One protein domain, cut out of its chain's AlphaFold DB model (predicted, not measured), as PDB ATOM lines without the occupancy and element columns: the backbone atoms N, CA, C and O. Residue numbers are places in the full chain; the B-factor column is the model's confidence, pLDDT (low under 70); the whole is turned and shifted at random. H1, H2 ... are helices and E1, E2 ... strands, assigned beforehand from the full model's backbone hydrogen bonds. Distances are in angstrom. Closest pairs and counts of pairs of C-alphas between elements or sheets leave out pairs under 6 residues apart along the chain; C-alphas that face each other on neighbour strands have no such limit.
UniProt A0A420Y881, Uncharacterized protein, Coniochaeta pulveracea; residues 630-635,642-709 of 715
ATOM      1  N   ASP A 630      21.368 -31.162 -28.924       51.56
ATOM      2  CA  ASP A 630      21.833 -29.783 -28.936       51.56
ATOM      3  C   ASP A 630      23.368 -29.684 -28.904       51.56
ATOM      4  O   ASP A 630      23.920 -28.685 -29.345       51.56
ATOM      5  N   ASP A 631      24.107 -30.741 -28.542       54.97
ATOM      6  CA  ASP A 631      25.577 -30.790 -28.694       54.97
ATOM      7  C   ASP A 631      26.015 -30.927 -30.182       54.97
ATOM      8  O   ASP A 631      27.219 -30.944 -30.504       54.97
ATOM      9  N   LYS A 632      25.047 -31.034 -31.112       52.16
ATOM     10  CA  LYS A 632      25.252 -30.855 -32.561       52.16
ATOM     11  C   LYS A 632      24.927 -29.439 -33.059       52.16
ATOM     12  O   LYS A 632      25.597 -29.018 -34.000       52.16
ATOM     13  N   ASP A 633      24.010 -28.712 -32.414       51.97
ATOM     14  CA  ASP A 633      23.508 -27.405 -32.879       51.97
ATOM     15  C   ASP A 633      23.877 -26.209 -31.980       51.97
ATOM     16  O   ASP A 633      23.664 -25.056 -32.370       51.97
ATOM     17  N   GLU A 634      24.526 -26.424 -30.827       47.25
ATOM     18  CA  GLU A 634      25.237 -25.359 -30.121       47.25
ATOM     19  C   GLU A 634      26.411 -24.901 -30.991       47.25
ATOM     20  O   GLU A 634      27.546 -25.392 -30.923       47.25
ATOM     21  N   THR A 635      26.118 -23.916 -31.842       49.44
ATOM     22  CA  THR A 635      27.119 -23.065 -32.474       49.44
ATOM     23  C   THR A 635      28.188 -22.730 -31.430       49.44
ATOM     24  O   THR A 635      27.858 -22.340 -30.309       49.44
ATOM     25  N   THR A 642      36.836 -30.477 -24.860       66.62
ATOM     26  CA  THR A 642      38.003 -31.261 -25.277       66.62
ATOM     27  C   THR A 642      37.537 -32.485 -26.066       66.62
ATOM     28  O   THR A 642      36.557 -33.114 -25.679       66.62
ATOM     29  N   ARG A 643      38.249 -32.857 -27.140       64.06
ATOM     30  CA  ARG A 643      37.957 -34.037 -27.987       64.06
ATOM     31  C   ARG A 643      37.654 -35.310 -27.178       64.06
ATOM     32  O   ARG A 643      36.841 -36.123 -27.590       64.06
ATOM     33  N   LYS A 644      38.257 -35.425 -25.991       65.69
ATOM     34  CA  LYS A 644      38.063 -36.517 -25.034       65.69
ATOM     35  C   LYS A 644      36.652 -36.592 -24.431       65.69
ATOM     36  O   LYS A 644      36.200 -37.686 -24.135       65.69
ATOM     37  N   ASP A 645      35.999 -35.452 -24.239       56.91
ATOM     38  CA  ASP A 645      34.668 -35.343 -23.627       56.91
ATOM     39  C   ASP A 645      33.566 -35.640 -24.660       56.91
ATOM     40  O   ASP A 645      32.556 -36.253 -24.343       56.91
ATOM     41  N   ARG A 646      33.818 -35.304 -25.937       56.81
ATOM     42  CA  ARG A 646      32.955 -35.655 -27.081       56.81
ATOM     43  C   ARG A 646      33.040 -37.139 -27.475       56.81
ATOM     44  O   ARG A 646      32.103 -37.680 -28.046       56.81
ATOM     45  N   GLU A 647      34.152 -37.802 -27.156       59.03
ATOM     46  CA  GLU A 647      34.316 -39.262 -27.277       59.03
ATOM     47  C   GLU A 647      33.840 -40.022 -26.025       59.03
ATOM     48  O   GLU A 647      33.880 -41.253 -25.991       59.03
ATOM     49  N   GLU A 648      33.387 -39.330 -24.976       65.50
ATOM     50  CA  GLU A 648      32.949 -39.988 -23.751       65.50
ATOM     51  C   GLU A 648      31.479 -40.405 -23.865       65.50
ATOM     52  O   GLU A 648      30.559 -39.679 -23.512       65.50
ATOM     53  N   HIS A 649      31.267 -41.611 -24.392       67.50
ATOM     54  CA  HIS A 649      29.946 -42.212 -24.582       67.50
ATOM     55  C   HIS A 649      29.041 -42.024 -23.369       67.50
ATOM     56  O   HIS A 649      29.319 -42.512 -22.272       67.50
ATOM     57  N   HIS A 650      27.904 -41.380 -23.603       80.38
ATOM     58  CA  HIS A 650      26.916 -41.113 -22.565       80.38
ATOM     59  C   HIS A 650      26.265 -42.399 -22.021       80.38
ATOM     60  O   HIS A 650      25.729 -42.410 -20.906       80.38
ATOM     61  N   PHE A 651      26.374 -43.514 -22.752       91.50
ATOM     62  CA  PHE A 651      25.762 -44.782 -22.383       91.50
ATOM     63  C   PHE A 651      26.618 -46.020 -22.674       91.50
ATOM     64  O   PHE A 651      27.415 -46.072 -23.611       91.50
ATOM     65  N   TRP A 652      26.386 -47.061 -21.872       94.25
ATOM     66  CA  TRP A 652      26.964 -48.394 -22.014       94.25
ATOM     67  C   TRP A 652      25.853 -49.408 -22.232       94.25
ATOM     68  O   TRP A 652      24.849 -49.393 -21.523       94.25
ATOM     69  N   ALA A 653      26.067 -50.347 -23.150       95.44
ATOM     70  CA  ALA A 653      25.134 -51.439 -23.382       95.44
ATOM     71  C   ALA A 653      25.721 -52.773 -22.907       95.44
ATOM     72  O   ALA A 653      26.928 -53.018 -22.983       95.44
ATOM     73  N   VAL A 654      24.871 -53.664 -22.412       96.12
ATOM     74  CA  VAL A 654      25.278 -55.012 -21.999       96.12
ATOM     75  C   VAL A 654      25.321 -55.914 -23.232       96.12
ATOM     76  O   VAL A 654      24.331 -56.049 -23.941       96.12
ATOM     77  N   LYS A 655      26.448 -56.579 -23.500       95.38
ATOM     78  CA  LYS A 655      26.658 -57.388 -24.720       95.38
ATOM     79  C   LYS A 655      25.675 -58.543 -24.878       95.38
ATOM     80  O   LYS A 655      25.359 -58.924 -25.998       95.38
ATOM     81  N   SER A 656      25.245 -59.140 -23.771       95.06
ATOM     82  CA  SER A 656      24.401 -60.337 -23.783       95.06
ATOM     83  C   SER A 656      22.913 -60.036 -23.935       95.06
ATOM     84  O   SER A 656      22.213 -60.851 -24.526       95.06
ATOM     85  N   CYS A 657      22.427 -58.898 -23.431       95.12
ATOM     86  CA  CYS A 657      21.005 -58.542 -23.491       95.12
ATOM     87  C   CYS A 657      20.694 -57.254 -24.251       95.12
ATOM     88  O   CYS A 657      19.536 -56.999 -24.525       95.12
ATOM     89  N   GLY A 658      21.688 -56.436 -24.592       94.56
ATOM     90  CA  GLY A 658      21.503 -55.180 -25.321       94.56
ATOM     91  C   GLY A 658      20.954 -54.015 -24.494       94.56
ATOM     92  O   GLY A 658      20.927 -52.903 -25.009       94.56
ATOM     93  N   HIS A 659      20.562 -54.219 -23.230       95.25
ATOM     94  CA  HIS A 659      20.042 -53.140 -22.387       95.25
ATOM     95  C   HIS A 659      21.092 -52.067 -22.109       95.25
ATOM     96  O   HIS A 659      22.274 -52.369 -21.907       95.25
ATOM     97  N   VAL A 660      20.627 -50.822 -22.080       95.50
ATOM     98  CA  VAL A 660      21.462 -49.629 -22.020       95.50
ATOM     99  C   VAL A 660      21.403 -49.001 -20.626       95.50
ATOM    100  O   VAL A 660      20.364 -48.990 -19.964       95.50
ATOM    101  N   TYR A 661      22.547 -48.502 -20.165       95.94
ATOM    102  CA  TYR A 661      22.724 -47.888 -18.858       95.94
ATOM    103  C   TYR A 661      23.539 -46.603 -18.971       95.94
ATOM    104  O   TYR A 661      24.460 -46.508 -19.785       95.94
ATOM    105  N   CYS A 662      23.249 -45.636 -18.101       94.81
ATOM    106  CA  CYS A 662      24.028 -44.404 -18.015       94.81
ATOM    107  C   CYS A 662      25.408 -44.660 -17.398       94.81
ATOM    108  O   CYS A 662      25.636 -45.667 -16.711       94.81
ATOM    109  N   ARG A 663      26.314 -43.693 -17.573       92.88
ATOM    110  CA  ARG A 663      27.654 -43.708 -16.973       92.88
ATOM    111  C   ARG A 663      27.661 -44.001 -15.487       92.88
ATOM    112  O   ARG A 663      28.387 -44.884 -15.033       92.88
ATOM    113  N   SER A 664      26.834 -43.277 -14.741       93.06
ATOM    114  CA  SER A 664      26.775 -43.399 -13.287       93.06
ATOM    115  C   SER A 664      26.381 -44.816 -12.871       93.06
ATOM    116  O   SER A 664      27.033 -45.419 -12.017       93.06
ATOM    117  N   CYS A 665      25.381 -45.404 -13.536       95.19
ATOM    118  CA  CYS A 665      24.964 -46.777 -13.270       95.19
ATOM    119  C   CYS A 665      26.070 -47.777 -13.625       95.19
ATOM    120  O   CYS A 665      26.384 -48.662 -12.828       95.19
ATOM    121  N   PHE A 666      26.721 -47.613 -14.779       94.94
ATOM    122  CA  PHE A 666      27.846 -48.459 -15.162       94.94
ATOM    123  C   PHE A 666      28.987 -48.386 -14.139       94.94
ATOM    124  O   PHE A 666      29.451 -49.423 -13.670       94.94
ATOM    125  N   GLU A 667      29.455 -47.202 -13.754       93.31
ATOM    126  CA  GLU A 667      30.579 -47.040 -12.821       93.31
ATOM    127  C   GLU A 667      30.268 -47.573 -11.417       93.31
ATOM    128  O   GLU A 667      31.137 -48.135 -10.745       93.31
ATOM    129  N   ASN A 668      29.013 -47.456 -10.993       94.19
ATOM    130  CA  ASN A 668      28.564 -47.884  -9.678       94.19
ATOM    131  C   ASN A 668      28.146 -49.365  -9.613       94.19
ATOM    132  O   ASN A 668      27.921 -49.876  -8.520       94.19
ATOM    133  N   ARG A 669      28.163 -50.104 -10.733       92.25
ATOM    134  CA  ARG A 669      27.790 -51.535 -10.793       92.25
ATOM    135  C   ARG A 669      28.561 -52.458  -9.842       92.25
ATOM    136  O   ARG A 669      28.107 -53.556  -9.537       92.25
ATOM    137  N   THR A 670      29.766 -52.062  -9.425       90.12
ATOM    138  CA  THR A 670      30.609 -52.829  -8.490       90.12
ATOM    139  C   THR A 670      30.424 -52.391  -7.038       90.12
ATOM    140  O   THR A 670      30.839 -53.104  -6.120       90.12
ATOM    141  N   LYS A 671      29.808 -51.227  -6.810       90.12
ATOM    142  CA  LYS A 671      29.601 -50.648  -5.487       90.12
ATOM    143  C   LYS A 671      28.272 -51.146  -4.929       90.12
ATOM    144  O   LYS A 671      27.205 -50.728  -5.364       90.12
ATOM    145  N   LYS A 672      28.355 -51.998  -3.906       80.62
ATOM    146  CA  LYS A 672      27.191 -52.558  -3.192       80.62
ATOM    147  C   LYS A 672      26.313 -51.507  -2.501       80.62
ATOM    148  O   LYS A 672      25.198 -51.821  -2.122       80.62
ATOM    149  N   THR A 673      26.842 -50.306  -2.288       77.12
ATOM    150  CA  THR A 673      26.206 -49.223  -1.526       77.12
ATOM    151  C   THR A 673      25.557 -48.167  -2.410       77.12
ATOM    152  O   THR A 673      25.083 -47.156  -1.905       77.12
ATOM    153  N   SER A 674      25.626 -48.325  -3.729       72.25
ATOM    154  CA  SER A 674      25.139 -47.299  -4.640       72.25
ATOM    155  C   SER A 674      23.634 -47.431  -4.846       72.25
ATOM    156  O   SER A 674      23.116 -48.543  -4.890       72.25
ATOM    157  N   ALA A 675      22.948 -46.296  -4.997       79.75
ATOM    158  CA  ALA A 675      21.510 -46.174  -5.270       79.75
ATOM    159  C   ALA A 675      21.081 -46.744  -6.641       79.75
ATOM    160  O   ALA A 675      20.078 -46.335  -7.216       79.75
ATOM    161  N   VAL A 676      21.884 -47.637  -7.211       85.44
ATOM    162  CA  VAL A 676      21.690 -48.194  -8.536       85.44
ATOM    163  C   VAL A 676      21.005 -49.539  -8.382       85.44
ATOM    164  O   VAL A 676      21.553 -50.470  -7.790       85.44
ATOM    165  N   ASN A 677      19.797 -49.628  -8.925       90.81
ATOM    166  CA  ASN A 677      18.931 -50.795  -8.847       90.81
ATOM    167  C   ASN A 677      19.413 -51.923  -9.770       90.81
ATOM    168  O   ASN A 677      18.708 -52.320 -10.684       90.81
ATOM    169  N   PHE A 678      20.615 -52.467  -9.581       94.25
ATOM    170  CA  PHE A 678      20.943 -53.744 -10.216       94.25
ATOM    171  C   PHE A 678      20.341 -54.880  -9.404       94.25
ATOM    172  O   PHE A 678      20.585 -55.005  -8.200       94.25
ATOM    173  N   LYS A 679      19.615 -55.771 -10.078       94.44
ATOM    174  CA  LYS A 679      19.200 -57.031  -9.470       94.44
ATOM    175  C   LYS A 679      20.455 -57.810  -9.078       94.44
ATOM    176  O   LYS A 679      21.427 -57.894  -9.830       94.44
ATOM    177  N   THR A 680      20.469 -58.370  -7.875       94.00
ATOM    178  CA  THR A 680      21.583 -59.200  -7.414       94.00
ATOM    179  C   THR A 680      21.118 -60.640  -7.318       94.00
ATOM    180  O   THR A 680      20.179 -60.961  -6.600       94.00
ATOM    181  N   HIS A 681      21.790 -61.528  -8.048       93.12
ATOM    182  CA  HIS A 681      21.576 -62.964  -7.928       93.12
ATOM    183  C   HIS A 681      22.796 -63.572  -7.229       93.12
ATOM    184  O   HIS A 681      23.796 -63.973  -7.838       93.12
ATOM    185  N   GLY A 682      22.757 -63.547  -5.896       92.44
ATOM    186  CA  GLY A 682      23.881 -63.921  -5.043       92.44
ATOM    187  C   GLY A 682      25.005 -62.882  -5.080       92.44
ATOM    188  O   GLY A 682      24.855 -61.771  -4.586       92.44
ATOM    189  N   LYS A 683      26.173 -63.252  -5.620       90.94
ATOM    190  CA  LYS A 683      27.361 -62.369  -5.683       90.94
ATOM    191  C   LYS A 683      27.501 -61.620  -7.008       90.94
ATOM    192  O   LYS A 683      28.441 -60.843  -7.153       90.94
ATOM    193  N   LYS A 684      26.633 -61.912  -7.974       93.50
ATOM    194  CA  LYS A 684      26.676 -61.342  -9.318       93.50
ATOM    195  C   LYS A 684      25.573 -60.303  -9.447       93.50
ATOM    196  O   LYS A 684      24.442 -60.567  -9.032       93.50
ATOM    197  N   SER A 685      25.907 -59.145 -10.004       95.19
ATOM    198  CA  SER A 685      24.905 -58.199 -10.473       95.19
ATOM    199  C   SER A 685      24.387 -58.686 -11.823       95.19
ATOM    200  O   SER A 685      25.158 -59.033 -12.721       95.19
ATOM    201  N   ILE A 686      23.069 -58.762 -11.934       96.25
ATOM    202  CA  ILE A 686      22.337 -59.074 -13.156       96.25
ATOM    203  C   ILE A 686      21.598 -57.815 -13.624       96.25
ATOM    204  O   ILE A 686      21.433 -56.846 -12.878       96.25
ATOM    205  N   CYS A 687      21.224 -57.806 -14.896       97.12
ATOM    206  CA  CYS A 687      20.502 -56.703 -15.521       97.12
ATOM    207  C   CYS A 687      19.199 -56.370 -14.768       97.12
ATOM    208  O   CYS A 687      18.529 -57.263 -14.257       97.12
ATOM    209  N   ASN A 688      18.837 -55.082 -14.692       96.94
ATOM    210  CA  ASN A 688      17.651 -54.653 -13.942       96.94
ATOM    211  C   ASN A 688      16.326 -54.952 -14.662       96.94
ATOM    212  O   ASN A 688      15.296 -55.133 -14.013       96.94
ATOM    213  N   VAL A 689      16.338 -55.057 -15.994       96.50
ATOM    214  CA  VAL A 689      15.124 -55.338 -16.780       96.50
ATOM    215  C   VAL A 689      14.450 -56.634 -16.312       96.50
ATOM    216  O   VAL A 689      15.116 -57.581 -15.872       96.50
ATOM    217  N   ALA A 690      13.115 -56.656 -16.306       93.81
ATOM    218  CA  ALA A 690      12.338 -57.862 -16.031       93.81
ATOM    219  C   ALA A 690      12.762 -58.996 -16.982       93.81
ATOM    220  O   ALA A 690      13.095 -58.747 -18.137       93.81
ATOM    221  N   ASP A 691      12.844 -60.220 -16.459       94.50
ATOM    222  CA  ASP A 691      13.173 -61.431 -17.230       94.50
ATOM    223  C   ASP A 691      14.555 -61.455 -17.914       94.50
ATOM    224  O   ASP A 691      14.802 -62.238 -18.833       94.50
ATOM    225  N   CYS A 692      15.494 -60.619 -17.454       96.12
ATOM    226  CA  CYS A 692      16.832 -60.529 -18.027       96.12
ATOM    227  C   CYS A 692      17.938 -60.979 -17.053       96.12
ATOM    228  O   CYS A 692      18.453 -60.192 -16.260       96.12
ATOM    229  N   ASP A 693      18.407 -62.218 -17.208       96.62
ATOM    230  CA  ASP A 693      19.429 -62.834 -16.337       96.62
ATOM    231  C   ASP A 693      20.883 -62.574 -16.776       96.62
ATOM    232  O   ASP A 693      21.833 -63.229 -16.333       96.62
ATOM    233  N   SER A 694      21.094 -61.624 -17.683       97.19
ATOM    234  CA  SER A 694      22.427 -61.275 -18.175       97.19
ATOM    235  C   SER A 694      23.317 -60.724 -17.058       97.19
ATOM    236  O   SER A 694      22.958 -59.744 -16.401       97.19
ATOM    237  N   ASP A 695      24.504 -61.309 -16.901       96.56
ATOM    238  CA  ASP A 695      25.527 -60.860 -15.951       96.56
ATOM    239  C   ASP A 695      26.107 -59.499 -16.371       96.56
ATOM    240  O   ASP A 695      26.639 -59.353 -17.473       96.56
ATOM    241  N   VAL A 696      26.033 -58.519 -15.469       96.81
ATOM    242  CA  VAL A 696      26.566 -57.160 -15.653       96.81
ATOM    243  C   VAL A 696      27.771 -56.873 -14.746       96.81
ATOM    244  O   VAL A 696      28.322 -55.770 -14.734       96.81
ATOM    245  N   THR A 697      28.251 -57.881 -14.014       95.38
ATOM    246  CA  THR A 697      29.323 -57.744 -13.018       95.38
ATOM    247  C   THR A 697      30.669 -57.406 -13.666       95.38
ATOM    248  O   THR A 697      31.436 -56.574 -13.172       95.38
ATOM    249  N   THR A 698      31.002 -58.061 -14.782       95.38
ATOM    250  CA  THR A 698      32.336 -57.963 -15.404       95.38
ATOM    251  C   THR A 698      32.397 -56.841 -16.431       95.38
ATOM    252  O   THR A 698      31.477 -56.691 -17.218       95.38
ATOM    253  N   LYS A 699      33.506 -56.083 -16.498       94.62
ATOM    254  CA  LYS A 699      33.697 -55.032 -17.526       94.62
ATOM    255  C   LYS A 699      33.585 -55.590 -18.956       94.62
ATOM    256  O   LYS A 699      33.098 -54.898 -19.836       94.62
ATOM    257  N   SER A 700      33.981 -56.845 -19.173       94.31
ATOM    258  CA  SER A 700      33.896 -57.528 -20.471       94.31
ATOM    259  C   SER A 700      32.470 -57.759 -20.962       94.31
ATOM    260  O   SER A 700      32.285 -57.865 -22.172       94.31
ATOM    261  N   ALA A 701      31.489 -57.827 -20.054       94.88
ATOM    262  CA  ALA A 701      30.076 -57.986 -20.391       94.88
ATOM    263  C   ALA A 701      29.446 -56.709 -20.970       94.88
ATOM    264  O   ALA A 701      28.318 -56.756 -21.448       94.88
ATOM    265  N   TRP A 702      30.170 -55.591 -20.966       95.25
ATOM    266  CA  TRP A 702      29.706 -54.310 -21.481       95.25
ATOM    267  C   TRP A 702      30.383 -53.998 -22.811       95.25
ATOM    268  O   TRP A 702      31.549 -54.347 -23.025       95.25
ATOM    269  N   MET A 703      29.639 -53.359 -23.705       91.31
ATOM    270  CA  MET A 703      30.145 -52.737 -24.921       91.31
ATOM    271  C   MET A 703      30.010 -51.224 -24.795       91.31
ATOM    272  O   MET A 703      28.987 -50.721 -24.325       91.31
ATOM    273  N   ASN A 704      31.076 -50.527 -25.176       85.50
ATOM    274  CA  ASN A 704      31.046 -49.087 -25.348       85.50
ATOM    275  C   ASN A 704      30.517 -48.786 -26.753       85.50
ATOM    276  O   ASN A 704      30.839 -49.532 -27.679       85.50
ATOM    277  N   ASN A 705      29.711 -47.738 -26.933       69.06
ATOM    278  CA  ASN A 705      29.147 -47.470 -28.259       69.06
ATOM    279  C   ASN A 705      30.230 -47.052 -29.286       69.06
ATOM    280  O   ASN A 705      30.056 -47.299 -30.475       69.06
ATOM    281  N   SER A 706      31.391 -46.539 -28.842       66.62
ATOM    282  CA  SER A 706      32.582 -46.307 -29.699       66.62
ATOM    283  C   SER A 706      33.025 -47.556 -30.417       66.62
ATOM    284  O   SER A 706      33.269 -47.526 -31.617       66.62
ATOM    285  N   ASP A 707      33.120 -48.659 -29.675       59.94
ATOM    286  CA  ASP A 707      33.634 -49.917 -30.206       59.94
ATOM    287  C   ASP A 707      32.690 -50.498 -31.274       59.94
ATOM    288  O   ASP A 707      33.063 -51.424 -31.991       59.94
ATOM    289  N   ARG A 708      31.455 -49.981 -31.374       54.47
ATOM    290  CA  ARG A 708      30.430 -50.442 -32.316       54.47
ATOM    291  C   ARG A 708      30.360 -49.610 -33.598       54.47
ATOM    292  O   ARG A 708      29.923 -50.144 -34.612       54.47
ATOM    293  N   HIS A 709      30.808 -48.354 -33.559       47.41
ATOM    294  CA  HIS A 709      30.836 -47.435 -34.703       47.41
ATOM    295  C   HIS A 709      32.173 -47.431 -35.455       47.41
ATOM    296  O   HIS A 709      32.457 -46.480 -36.171       47.41
TER     297      HIS A 709
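What this domain is: This is residues 630 to 635 and 642 to 709 of the 715 residues of an uncharacterized protein of Coniochaeta pulveracea (UniProt A0A420Y881). A small sheet of three strands, E2, E1 and E5, is a wall with the short helix H2 standing up from one face; along the longest axis, the separate two-strand hairpin of E3 and E4 lies toward one end, and H1 and the cut-off stretch of residues 630 to 635 toward the other. A long link without a named element, residues 687 to 701, leads from the hairpin back to E5, and the short helix H3 follows E5 at once. The printed part has 74 residues, with three named helices and five named strands in the order H1 E1 E2 H2 E3 E4 E5 H3; both sheets are antiparallel, and the class is mixed, helices and strands, with under half of the residues in named elements. The whole is only just loose, close to compact, with a radius of gyration of the C-alphas of 14.0 A, and elongated, spanning 49 by 26 by 20 A.

How they stand to each other: In the larger sheet, E1, residues 651 to 654, is the inner strand. E2, residues 660 to 662, forms an antiparallel hairpin with it, at 141 degrees between directions; N 652 and O 661, 2.9 A apart, are within hydrogen-bond range. On the other side of E1, E5, residues 702 to 704, is antiparallel at 143 degrees, with N 703 and O 653 at 2.8 A. H2, residues 663 to 668, is on this sheet at a height of 8.4 A, over E1, and stands up from it, its line rising 54 degrees out of the local plane; the closest C-alphas of E1 and H2 are those of Phe 651 and Arg 663, 5.8 A apart. H3, residues 705 to 708, is only just not on the sheet, with 4 pairs of C-alphas within 10 A; its closest C-alpha to E1 is that of Asn 705, 6.7 A from that of Trp 652. E3, residues 679 to 681, and E4, residues 684 to 686, form the second hairpin, at 136 degrees, with N 686 and O 679 at 2.8 A; both strands are apart from E1 and E2. H1, residues 643 to 646, is not on the larger sheet and is apart from H2 and H3. In H2 every O i to N i+4 pair is within hydrogen-bond range; H1 and H3 are too short for such a pair, and their single O i to N i+3 pair is within range in H3 but not in H1.

Where its parts are: E1 measures 10.2 A from first to last C-alpha, with C-alpha 651 at (25.762, -44.782, -22.383), and H2 measures 8.5 A. H1 begins at C-alpha 643, (37.957, -34.037, -27.987), and H3 ends at C-alpha 708, (30.430, -50.442, -32.316).

The domain as a whole: The two C-alphas farthest apart, those of Thr 635 and Gly 682, are 49.3 A from each other. Residues 636 to 641 are not printed, and C-alphas 635 and 642 are 15.4 A apart across the cut. The link from E4 to E5 is long. Mean pLDDT of the printed part is 83.8; it is under 70 in residues 630 to 635, 642 to 649 and 705 to 709.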